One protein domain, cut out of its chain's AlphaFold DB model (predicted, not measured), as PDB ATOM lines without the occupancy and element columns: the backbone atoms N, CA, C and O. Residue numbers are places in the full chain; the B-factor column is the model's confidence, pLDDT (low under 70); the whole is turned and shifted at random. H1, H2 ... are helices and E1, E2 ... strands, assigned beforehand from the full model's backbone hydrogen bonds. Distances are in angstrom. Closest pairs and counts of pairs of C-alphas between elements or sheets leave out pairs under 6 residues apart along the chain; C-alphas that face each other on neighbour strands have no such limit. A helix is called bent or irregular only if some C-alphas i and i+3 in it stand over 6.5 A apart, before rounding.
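Overview. This is residues 25 to 108 of the 108 residues of an uncharacterized protein of Lactobacillus gasseri (UniProt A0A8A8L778). A hairpin of two long helices, H3 and H4, lies side by side as the base, and the two short helices H1 and H2 and the end strand E1 lie along one side of it. The long loop of residues 65 to 82 joins H3 to H4 at one end of the hairpin. The printed part has 84 residues, in the order H1, H2, H3, H4, E1, and is mostly helix. It is compact, with a radius of gyration of the C-alphas of 12.3 A and spans of 38 by 27 by 17 A.

Along the chain. H1 is residues 26 to 33, from C-alpha 26 at (124.544, 54.208, 10.776), and measures 11.6 A. H2 is residues 40 to 43, 5.1 A. H3 is residues 48 to 64, 23.9 A, and H4 is residues 83 to 99, 24.4 A. E1 is residues 104 to 107, 10.2 A, ending at C-alpha 107 at (128.590, 63.135, 16.573). H1 and H3 are irregular: C-alphas 27 and 30 are 7.3 A apart, and C-alphas 50 and 53 are 7.2 A apart.

Arrangement. H3 and H4 form a helical hairpin and touch, at a shallow tilt of 31 degrees, opposite ways; their closest C-alphas, of Ala 48 and Phe 97, are 4.9 A apart. H1 is close to H4 but not clearly touching, about perpendicular at 80 degrees, with the closest C-alphas, of Phe 28 and Cys 86, 6.8 A apart. H1 and H3 are only just apart, 8.2 A at the closest. H2 is close to H3 but not clearly touching; the closest C-alphas, of Trp 43 and Met 51, are 7.7 A apart. The closest C-alphas of H2 and E1, of Trp 43 and Ile 105, are 6.3 A apart. E1 pairs with no named strand. Every O i to N i+4 pair is within hydrogen-bond range in H4, against 11 of 13 in H3 and 2 of 4 in H1; H2 is too short for such a pair.

Size, cuts and confidence. The two C-alphas farthest apart, of Asn 77 and Asp 102, are 38.6 A apart. The printed part has no cut. The link from H3 to H4 is long, with 18 residues. No printed residue is under 70 in pLDDT.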
ATOM      1  N   SER A  25     124.010  53.541  15.591       90.12
ATOM      2  CA  SER A  25     124.431  52.869  14.364       90.12
ATOM      3  C   SER A  25     124.038  53.676  13.130       90.12
ATOM      4  O   SER A  25     122.971  54.289  13.067       90.12
ATOM      5  N   TRP A  26     124.865  53.617  12.085       88.88
ATOM      6  CA  TRP A  26     124.544  54.208  10.776       88.88
ATOM      7  C   TRP A  26     123.310  53.578  10.117       88.88
ATOM      8  O   TRP A  26     122.703  54.172   9.226       88.88
ATOM      9  N   ASN A  27     122.895  52.412  10.609       91.06
ATOM     10  CA  ASN A  27     121.718  51.677  10.163       91.06
ATOM     11  C   ASN A  27     120.402  52.452  10.342       91.06
ATOM     12  O   ASN A  27     119.437  52.171   9.640       91.06
ATOM     13  N   PHE A  28     120.356  53.450  11.230       92.81
ATOM     14  CA  PHE A  28     119.144  54.237  11.471       92.81
ATOM     15  C   PHE A  28     118.941  55.394  10.491       92.81
ATOM     16  O   PHE A  28     117.895  56.038  10.546       92.81
ATOM     17  N   LYS A  29     119.890  55.650   9.574       93.62
ATOM     18  CA  LYS A  29     119.815  56.783   8.636       93.62
ATOM     19  C   LYS A  29     118.487  56.836   7.902       93.62
ATOM     20  O   LYS A  29     117.801  57.849   7.955       93.62
ATOM     21  N   ASN A  30     118.112  55.734   7.258       93.12
ATOM     22  CA  ASN A  30     116.907  55.702   6.439       93.12
ATOM     23  C   ASN A  30     115.647  55.979   7.274       93.12
ATOM     24  O   ASN A  30     114.819  56.790   6.881       93.12
ATOM     25  N   MET A  31     115.531  55.372   8.457       95.50
ATOM     26  CA  MET A  31     114.385  55.577   9.343       95.50
ATOM     27  C   MET A  31     114.321  57.013   9.883       95.50
ATOM     28  O   MET A  31     113.294  57.674   9.757       95.50
ATOM     29  N   MET A  32     115.424  57.519  10.437       95.62
ATOM     30  CA  MET A  32     115.476  58.840  11.069       95.62
ATOM     31  C   MET A  32     115.304  59.991  10.072       95.62
ATOM     32  O   MET A  32     114.691  60.997  10.415       95.62
ATOM     33  N   THR A  33     115.736  59.839   8.815       96.31
ATOM     34  CA  THR A  33     115.449  60.826   7.754       96.31
ATOM     35  C   THR A  33     113.946  61.009   7.497       96.31
ATOM     36  O   THR A  33     113.540  62.064   7.019       96.31
ATOM     37  N   HIS A  34     113.110  60.026   7.843       96.75
ATOM     38  CA  HIS A  34     111.651  60.110   7.716       96.75
ATOM     39  C   HIS A  34     110.944  60.483   9.030       96.75
ATOM     40  O   HIS A  34     109.713  60.538   9.079       96.75
ATOM     41  N   LEU A  35     111.701  60.737  10.098       97.50
ATOM     42  CA  LEU A  35     111.184  61.237  11.365       97.50
ATOM     43  C   LEU A  35     111.325  62.766  11.443       97.50
ATOM     44  O   LEU A  35     112.212  63.332  10.803       97.50
ATOM     45  N   PRO A  36     110.502  63.451  12.258       97.50
ATOM     46  CA  PRO A  36     110.609  64.898  12.471       97.50
ATOM     47  C   PRO A  36     112.004  65.383  12.876       97.50
ATOM     48  O   PRO A  36     112.388  66.503  12.552       97.50
ATOM     49  N   CYS A  37     112.772  64.557  13.586       96.81
ATOM     50  CA  CYS A  37     114.125  64.892  14.005       96.81
ATOM     51  C   CYS A  37     115.148  64.892  12.868       96.81
ATOM     52  O   CYS A  37     116.240  65.426  13.054       96.81
ATOM     53  N   GLY A  38     114.823  64.331  11.703       96.69
ATOM     54  CA  GLY A  38     115.773  64.166  10.613       96.69
ATOM     55  C   GLY A  38     116.952  63.272  10.999       96.69
ATOM     56  O   GLY A  38     116.922  62.548  12.001       96.69
ATOM     57  N   TRP A  39     118.009  63.313  10.188       95.06
ATOM     58  CA  TRP A  39     119.190  62.496  10.427       95.06
ATOM     59  C   TRP A  39     120.099  63.111  11.496       95.06
ATOM     60  O   TRP A  39     120.415  64.295  11.439       95.06
ATOM     61  N   VAL A  40     120.577  62.307  12.451       93.56
ATOM     62  CA  VAL A  40     121.311  62.826  13.621       93.56
ATOM     63  C   VAL A  40     122.646  63.491  13.292       93.56
ATOM     64  O   VAL A  40     123.106  64.337  14.048       93.56
ATOM     65  N   ARG A  41     123.270  63.173  12.147       92.81
ATOM     66  CA  ARG A  41     124.462  63.914  11.688       92.81
ATOM     67  C   ARG A  41     124.166  65.392  11.463       92.81
ATOM     68  O   ARG A  41     125.052  66.211  11.672       92.81
ATOM     69  N   ASP A  42     122.933  65.727  11.097       95.25
ATOM     70  CA  ASP A  42     122.499  67.106  10.879       95.25
ATOM     71  C   ASP A  42     122.246  67.840  12.210       95.25
ATOM     72  O   ASP A  42     121.843  69.006  12.216       95.25
ATOM     73  N   TRP A  43     122.426  67.157  13.348       96.50
ATOM     74  CA  TRP A  43     122.343  67.744  14.684       96.50
ATOM     75  C   TRP A  43     123.694  68.261  15.172       96.50
ATOM     76  O   TRP A  43     123.714  69.047  16.113       96.50
ATOM     77  N   GLN A  44     124.801  67.850  14.540       96.00
ATOM     78  CA  GLN A  44     126.149  68.299  14.887       96.00
ATOM     79  C   GLN A  44     126.194  69.826  15.024       96.00
ATOM     80  O   GLN A  44     125.841  70.555  14.096       96.00
ATOM     81  N   GLY A  45     126.658  70.308  16.175       95.38
ATOM     82  CA  GLY A  45     126.810  71.735  16.452       95.38
ATOM     83  C   GLY A  45     125.513  72.474  16.802       95.38
ATOM     84  O   GLY A  45     125.575  73.661  17.122       95.38
ATOM     85  N   LYS A  46     124.346  71.817  16.773       96.50
ATOM     86  CA  LYS A  46     123.089  72.402  17.265       96.50
ATOM     87  C   LYS A  46     123.035  72.355  18.784       96.50
ATOM     88  O   LYS A  46     123.628  71.478  19.412       96.50
ATOM     89  N   GLN A  47     122.278  73.279  19.367       96.25
ATOM     90  CA  GLN A  47     121.975  73.220  20.790       96.25
ATOM     91  C   GLN A  47     120.932  72.140  21.061       96.25
ATOM     92  O   GLN A  47     119.973  71.969  20.304       96.25
ATOM     93  N   ALA A  48     121.096  71.433  22.174       97.25
ATOM     94  CA  ALA A  48     120.190  70.384  22.610       97.25
ATOM     95  C   ALA A  48     118.742  70.882  22.690       97.25
ATOM     96  O   ALA A  48     117.837  70.183  22.229       97.25
ATOM     97  N   ARG A  49     118.522  72.120  23.172       98.00
ATOM     98  CA  ARG A  49     117.189  72.745  23.260       98.00
ATOM     99  C   ARG A  49     116.415  72.724  21.941       98.00
ATOM    100  O   ARG A  49     115.206  72.501  21.959       98.00
ATOM    101  N   ASP A  50     117.106  72.896  20.815       97.81
ATOM    102  CA  ASP A  50     116.491  72.951  19.484       97.81
ATOM    103  C   ASP A  50     116.017  71.564  19.030       97.81
ATOM    104  O   ASP A  50     115.117  71.431  18.199       97.81
ATOM    105  N   MET A  51     116.604  70.514  19.608       98.19
ATOM    106  CA  MET A  51     116.338  69.124  19.258       98.19
ATOM    107  C   MET A  51     115.376  68.423  20.221       98.19
ATOM    108  O   MET A  51     114.831  67.387  19.846       98.19
ATOM    109  N   ILE A  52     115.103  68.970  21.416       98.12
ATOM    110  CA  ILE A  52     114.222  68.355  22.435       98.12
ATOM    111  C   ILE A  52     112.860  67.972  21.844       98.12
ATOM    112  O   ILE A  52     112.446  66.812  21.910       98.12
ATOM    113  N   VAL A  53     112.160  68.951  21.264       97.88
ATOM    114  CA  VAL A  53     110.801  68.767  20.734       97.88
ATOM    115  C   VAL A  53     110.820  67.758  19.586       97.88
ATOM    116  O   VAL A  53     110.001  66.840  19.539       97.88
ATOM    117  N   LEU A  54     111.805  67.870  18.699       98.31
ATOM    118  CA  LEU A  54     111.943  66.994  17.541       98.31
ATOM    119  C   LEU A  54     112.242  65.540  17.939       98.31
ATOM    120  O   LEU A  54     111.620  64.624  17.396       98.31
ATOM    121  N   ALA A  55     113.147  65.321  18.896       97.75
ATOM    122  CA  ALA A  55     113.466  63.999  19.430       97.75
ATOM    123  C   ALA A  55     112.243  63.365  20.108       97.75
ATOM    124  O   ALA A  55     111.903  62.219  19.813       97.75
ATOM    125  N   PHE A  56     111.517  64.135  20.929       98.12
ATOM    126  CA  PHE A  56     110.291  63.675  21.585       98.12
ATOM    127  C   PHE A  56     109.208  63.256  20.583       98.12
ATOM    128  O   PHE A  56     108.672  62.149  20.675       98.12
ATOM    129  N   HIS A  57     108.885  64.115  19.610       98.19
ATOM    130  CA  HIS A  57     107.868  63.801  18.604       98.19
ATOM    131  C   HIS A  57     108.249  62.587  17.758       98.19
ATOM    132  O   HIS A  57     107.394  61.753  17.464       98.19
ATOM    133  N   SER A  58     109.526  62.460  17.406       98.31
ATOM    134  CA  SER A  58     110.031  61.321  16.638       98.31
ATOM    135  C   SER A  58     109.910  60.016  17.425       98.31
ATOM    136  O   SER A  58     109.349  59.051  16.911       98.31
ATOM    137  N   ALA A  59     110.319  60.005  18.698       97.88
ATOM    138  CA  ALA A  59     110.144  58.850  19.579       97.88
ATOM    139  C   ALA A  59     108.659  58.474  19.753       97.88
ATOM    140  O   ALA A  59     108.286  57.305  19.662       97.88
ATOM    141  N   ARG A  60     107.774  59.463  19.933       97.94
ATOM    142  CA  ARG A  60     106.320  59.240  20.021       97.94
ATOM    143  C   ARG A  60     105.733  58.624  18.753       97.94
ATOM    144  O   ARG A  60     104.839  57.782  18.859       97.94
ATOM    145  N   LEU A  61     106.185  59.037  17.571       97.81
ATOM    146  CA  LEU A  61     105.706  58.486  16.300       97.81
ATOM    147  C   LEU A  61     106.097  57.019  16.129       97.81
ATOM    148  O   LEU A  61     105.255  56.232  15.710       97.81
ATOM    149  N   LEU A  62     107.315  56.646  16.526       97.31
ATOM    150  CA  LEU A  62     107.773  55.256  16.473       97.31
ATOM    151  C   LEU A  62     106.912  54.320  17.334       97.31
ATOM    152  O   LEU A  62     106.659  53.195  16.925       97.31
ATOM    153  N   VAL A  63     106.398  54.792  18.475       96.62
ATOM    154  CA  VAL A  63     105.519  53.990  19.350       96.62
ATOM    155  C   VAL A  63     104.055  54.024  18.909       96.62
ATOM    156  O   VAL A  63     103.348  53.029  19.022       96.62
ATOM    157  N   SER A  64     103.563  55.176  18.448       97.06
ATOM    158  CA  SER A  64     102.136  55.354  18.136       97.06
ATOM    159  C   SER A  64     101.743  54.920  16.727       97.06
ATOM    160  O   SER A  64     100.567  54.640  16.501       97.06
ATOM    161  N   ARG A  65     102.696  54.912  15.789       96.31
ATOM    162  CA  ARG A  65     102.509  54.513  14.387       96.31
ATOM    163  C   ARG A  65     103.711  53.709  13.860       96.31
ATOM    164  O   ARG A  65     104.314  54.112  12.858       96.31
ATOM    165  N   PRO A  66     104.121  52.615  14.534       95.62
ATOM    166  CA  PRO A  66     105.296  51.829  14.147       95.62
ATOM    167  C   PRO A  66     105.212  51.302  12.709       95.62
ATOM    168  O   PRO A  66     106.221  51.251  12.006       95.62
ATOM    169  N   GLU A  67     104.012  50.978  12.228       95.38
ATOM    170  CA  GLU A  67     103.745  50.452  10.887       95.38
ATOM    171  C   GLU A  67     104.208  51.388   9.760       95.38
ATOM    172  O   GLU A  67     104.565  50.933   8.672       95.38
ATOM    173  N   LEU A  68     104.267  52.700  10.016       95.44
ATOM    174  CA  LEU A  68     104.774  53.674   9.046       95.44
ATOM    175  C   LEU A  68     106.295  53.591   8.870       95.44
ATOM    176  O   LEU A  68     106.811  54.024   7.833       95.44
ATOM    177  N   TYR A  69     106.998  53.035   9.860       95.50
ATOM    178  CA  TYR A  69     108.456  53.045   9.955       95.50
ATOM    179  C   TYR A  69     109.096  51.657   9.864       95.50
ATOM    180  O   TYR A  69     110.256  51.571   9.469       95.50
ATOM    181  N   GLN A  70     108.346  50.580  10.120       93.88
ATOM    182  CA  GLN A  70     108.813  49.190   9.980       93.88
ATOM    183  C   GLN A  70     109.394  48.886   8.591       93.88
ATOM    184  O   GLN A  70     110.366  48.151   8.456       93.88
ATOM    185  N   LYS A  71     108.866  49.520   7.537       93.31
ATOM    186  CA  LYS A  71     109.398  49.401   6.166       93.31
ATOM    187  C   LYS A  71     110.838  49.915   5.991       93.31
ATOM    188  O   LYS A  71     111.428  49.699   4.937       93.31
ATOM    189  N   TYR A  72     111.373  50.644   6.973       93.62
ATOM    190  CA  TYR A  72     112.745  51.155   6.983       93.62
ATOM    191  C   TYR A  72     113.690  50.325   7.860       93.62
ATOM    192  O   TYR A  72     114.868  50.676   7.958       93.62
ATOM    193  N   GLU A  73     113.203  49.257   8.496       92.31
ATOM    194  CA  GLU A  73     114.057  48.322   9.223       92.31
ATOM    195  C   GLU A  73     114.995  47.590   8.257       92.31
ATOM    196  O   GLU A  73     114.631  47.293   7.119       92.31
ATOM    197  N   LEU A  74     116.226  47.320   8.697       88.69
ATOM    198  CA  LEU A  74     117.237  46.687   7.844       88.69
ATOM    199  C   LEU A  74     117.303  45.176   8.040       88.69
ATOM    200  O   LEU A  74     117.288  44.430   7.065       88.69
ATOM    201  N   ASP A  75     117.412  44.723   9.289       83.25
ATOM    202  CA  ASP A  75     117.431  43.298   9.616       83.25
ATOM    203  C   ASP A  75     116.812  43.075  11.006       83.25
ATOM    204  O   ASP A  75     117.520  43.097  12.023       83.25
ATOM    205  N   PRO A  76     115.485  42.865  11.065       71.25
ATOM    206  CA  PRO A  76     114.778  42.614  12.318       71.25
ATOM    207  C   PRO A  76     115.259  41.338  13.020       71.25
ATOM    208  O   PRO A  76     115.334  41.302  14.246       71.25
ATOM    209  N   ASN A  77     115.678  40.316  12.262       77.56
ATOM    210  CA  ASN A  77     116.133  39.032  12.814       77.56
ATOM    211  C   ASN A  77     117.454  39.159  13.583       77.56
ATOM    212  O   ASN A  77     117.762  38.329  14.436       77.56
ATOM    213  N   ARG A  78     118.241  40.197  13.279       77.50
ATOM    214  CA  ARG A  78     119.486  40.534  13.984       77.50
ATOM    215  C   ARG A  78     119.347  41.749  14.898       77.50
ATOM    216  O   ARG A  78     120.355  42.234  15.407       77.50
ATOM    217  N   ASN A  79     118.124  42.246  15.095       74.12
ATOM    218  CA  ASN A  79     117.825  43.479  15.821       74.12
ATOM    219  C   ASN A  79     118.645  44.689  15.318       74.12
ATOM    220  O   ASN A  79     119.134  45.509  16.096       74.12
ATOM    221  N   LEU A  80     118.851  44.794  14.001       80.75
ATOM    222  CA  LEU A  80     119.621  45.875  13.387       80.75
ATOM    223  C   LEU A  80     118.692  46.878  12.705       80.75
ATOM    224  O   LEU A  80     117.992  46.551  11.748       80.75
ATOM    225  N   GLY A  81     118.761  48.136  13.151       87.50
ATOM    226  CA  GLY A  81     117.975  49.214  12.548       87.50
ATOM    227  C   GLY A  81     116.472  49.105  12.821       87.50
ATOM    228  O   GLY A  81     115.693  49.549  11.989       87.50
ATOM    229  N   THR A  82     116.070  48.483  13.934       94.31
ATOM    230  CA  THR A  82     114.662  48.268  14.308       94.31
ATOM    231  C   THR A  82     113.999  49.540  14.832       94.31
ATOM    232  O   THR A  82     114.671  50.446  15.336       94.31
ATOM    233  N   VAL A  83     112.669  49.600  14.737       95.81
ATOM    234  CA  VAL A  83     111.857  50.694  15.293       95.81
ATOM    235  C   VAL A  83     112.111  50.844  16.794       95.81
ATOM    236  O   VAL A  83     112.339  51.961  17.259       95.81
ATOM    237  N   ASP A  84     112.170  49.730  17.525       94.88
ATOM    238  CA  ASP A  84     112.386  49.719  18.975       94.88
ATOM    239  C   ASP A  84     113.747  50.302  19.368       94.88
ATOM    240  O   ASP A  84     113.832  51.153  20.254       94.88
ATOM    241  N   ASN A  85     114.820  49.919  18.667       94.50
ATOM    242  CA  ASN A  85     116.145  50.474  18.949       94.50
ATOM    243  C   ASN A  85     116.219  51.965  18.594       94.50
ATOM    244  O   ASN A  85     116.848  52.745  19.306       94.50
ATOM    245  N   CYS A  86     115.571  52.383  17.502       96.25
ATOM    246  CA  CYS A  86     115.495  53.795  17.135       96.25
ATOM    247  C   CYS A  86     114.729  54.601  18.199       96.25
ATOM    248  O   CYS A  86     115.153  55.694  18.580       96.25
ATOM    249  N   TYR A  87     113.641  54.038  18.730       97.25
ATOM    250  CA  TYR A  87     112.874  54.621  19.824       97.25
ATOM    251  C   TYR A  87     113.710  54.775  21.102       97.25
ATOM    252  O   TYR A  87     113.698  55.860  21.691       97.25
ATOM    253  N   ASP A  88     114.464  53.746  21.504       96.38
ATOM    254  CA  ASP A  88     115.361  53.814  22.667       96.38
ATOM    255  C   ASP A  88     116.395  54.938  22.510       96.38
ATOM    256  O   ASP A  88     116.525  55.804  23.378       96.38
ATOM    257  N   ILE A  89     117.060  54.995  21.352       96.44
ATOM    258  CA  ILE A  89     118.068  56.017  21.040       96.44
ATOM    259  C   ILE A  89     117.471  57.424  21.143       96.44
ATOM    260  O   ILE A  89     118.023  58.284  21.832       96.44
ATOM    261  N   LEU A  90     116.325  57.669  20.501       97.81
ATOM    262  CA  LEU A  90     115.681  58.985  20.518       97.81
ATOM    263  C   LEU A  90     115.170  59.371  21.909       97.81
ATOM    264  O   LEU A  90     115.234  60.542  22.280       97.81
ATOM    265  N   THR A  91     114.712  58.398  22.694       97.94
ATOM    266  CA  THR A  91     114.263  58.608  24.073       97.94
ATOM    267  C   THR A  91     115.429  58.989  24.983       97.94
ATOM    268  O   THR A  91     115.329  59.950  25.747       97.94
ATOM    269  N   ARG A  92     116.572  58.305  24.863       97.62
ATOM    270  CA  ARG A  92     117.799  58.644  25.598       97.62
ATOM    271  C   ARG A  92     118.327  60.025  25.217       97.62
ATOM    272  O   ARG A  92     118.668  60.802  26.105       97.62
ATOM    273  N   CYS A  93     118.327  60.359  23.924       97.62
ATOM    274  CA  CYS A  93     118.662  61.704  23.455       97.62
ATOM    275  C   CYS A  93     117.717  62.754  24.048       97.62
ATOM    276  O   CYS A  93     118.187  63.738  24.603       97.62
ATOM    277  N   TYR A  94     116.401  62.526  24.011       98.00
ATOM    278  CA  TYR A  94     115.422  63.428  24.624       98.00
ATOM    279  C   TYR A  94     115.719  63.673  26.111       98.00
ATOM    280  O   TYR A  94     115.807  64.829  26.524       98.00
ATOM    281  N   PHE A  95     115.941  62.617  26.901       97.31
ATOM    282  CA  PHE A  95     116.260  62.755  28.326       97.31
ATOM    283  C   PHE A  95     117.587  63.480  28.584       97.31
ATOM    284  O   PHE A  95     117.682  64.283  29.512       97.31
ATOM    285  N   GLY A  96     118.601  63.249  27.753       96.50
ATOM    286  CA  GLY A  96     119.845  64.011  27.818       96.50
ATOM    287  C   GLY A  96     119.652  65.486  27.493       96.50
ATOM    288  O   GLY A  96     120.127  66.353  28.223       96.50
ATOM    289  N   PHE A  97     118.898  65.782  26.436       97.44
ATOM    290  CA  PHE A  97     118.678  67.145  25.969       97.44
ATOM    291  C   PHE A  97     117.835  67.973  26.941       97.44
ATOM    292  O   PHE A  97     118.119  69.152  27.116       97.44
ATOM    293  N   ILE A  98     116.845  67.386  27.627       97.62
ATOM    294  CA  ILE A  98     116.115  68.111  28.687       97.62
ATOM    295  C   ILE A  98     116.985  68.368  29.922       97.62
ATOM    296  O   ILE A  98     116.767  69.357  30.616       97.62
ATOM    297  N   LYS A  99     117.953  67.485  30.208       96.50
ATOM    298  CA  LYS A  99     118.864  67.622  31.351       96.50
ATOM    299  C   LYS A  99     119.928  68.691  31.086       96.50
ATOM    300  O   LYS A  99     120.281  69.431  32.000       96.50
ATOM    301  N   TYR A 100     120.382  68.802  29.838       95.69
ATOM    302  CA  TYR A 100     121.417  69.742  29.402       95.69
ATOM    303  C   TYR A 100     120.975  70.537  28.159       95.69
ATOM    304  O   TYR A 100     121.573  70.395  27.091       95.69
ATOM    305  N   PRO A 101     119.942  71.390  28.263       96.62
ATOM    306  CA  PRO A 101     119.358  72.071  27.104       96.62
ATOM    307  C   PRO A 101     120.327  73.041  26.412       96.62
ATOM    308  O   PRO A 101     120.218  73.265  25.207       96.62
ATOM    309  N   ASP A 102     121.288  73.596  27.150       95.56
ATOM    310  CA  ASP A 102     122.297  74.509  26.607       95.56
ATOM    311  C   ASP A 102     123.499  73.781  25.972       95.56
ATOM    312  O   ASP A 102     124.343  74.433  25.359       95.56
ATOM    313  N   GLY A 103     123.590  72.451  26.107       95.19
ATOM    314  CA  GLY A 103     124.682  71.655  25.547       95.19
ATOM    315  C   GLY A 103     124.680  71.658  24.017       95.19
ATOM    316  O   GLY A 103     123.626  71.718  23.382       95.19
ATOM    317  N   ILE A 104     125.864  71.576  23.418       96.62
ATOM    318  CA  ILE A 104     126.052  71.472  21.968       96.62
ATOM    319  C   ILE A 104     126.215  70.003  21.594       96.62
ATOM    320  O   ILE A 104     127.030  69.301  22.185       96.62
ATOM    321  N   ILE A 105     125.450  69.540  20.611       96.62
ATOM    322  CA  ILE A 105     125.455  68.139  20.180       96.62
ATOM    323  C   ILE A 105     126.718  67.829  19.367       96.62
ATOM    324  O   ILE A 105     127.040  68.545  18.412       96.62
ATOM    325  N   THR A 106     127.385  66.724  19.704       95.50
ATOM    326  CA  THR A 106     128.522  66.159  18.958       95.50
ATOM    327  C   THR A 106     128.203  64.756  18.437       95.50
ATOM    328  O   THR A 106     127.418  64.025  19.043       95.50
ATOM    329  N   ILE A 107     128.766  64.407  17.279       94.56
ATOM    330  CA  ILE A 107     128.590  63.135  16.573       94.56
ATOM    331  C   ILE A 107     129.969  62.592  16.181       94.56
ATOM    332  O   ILE A 107     130.544  63.047  15.184       94.56
ATOM    333  N   ASP A 108     130.449  61.592  16.919       89.56
ATOM    334  CA  ASP A 108     131.801  61.020  16.788       89.56
ATOM    335  C   ASP A 108     131.801  59.605  16.195       89.56
ATOM    336  O   ASP A 108     131.113  58.717  16.749       89.56
TER     337      ASP A 108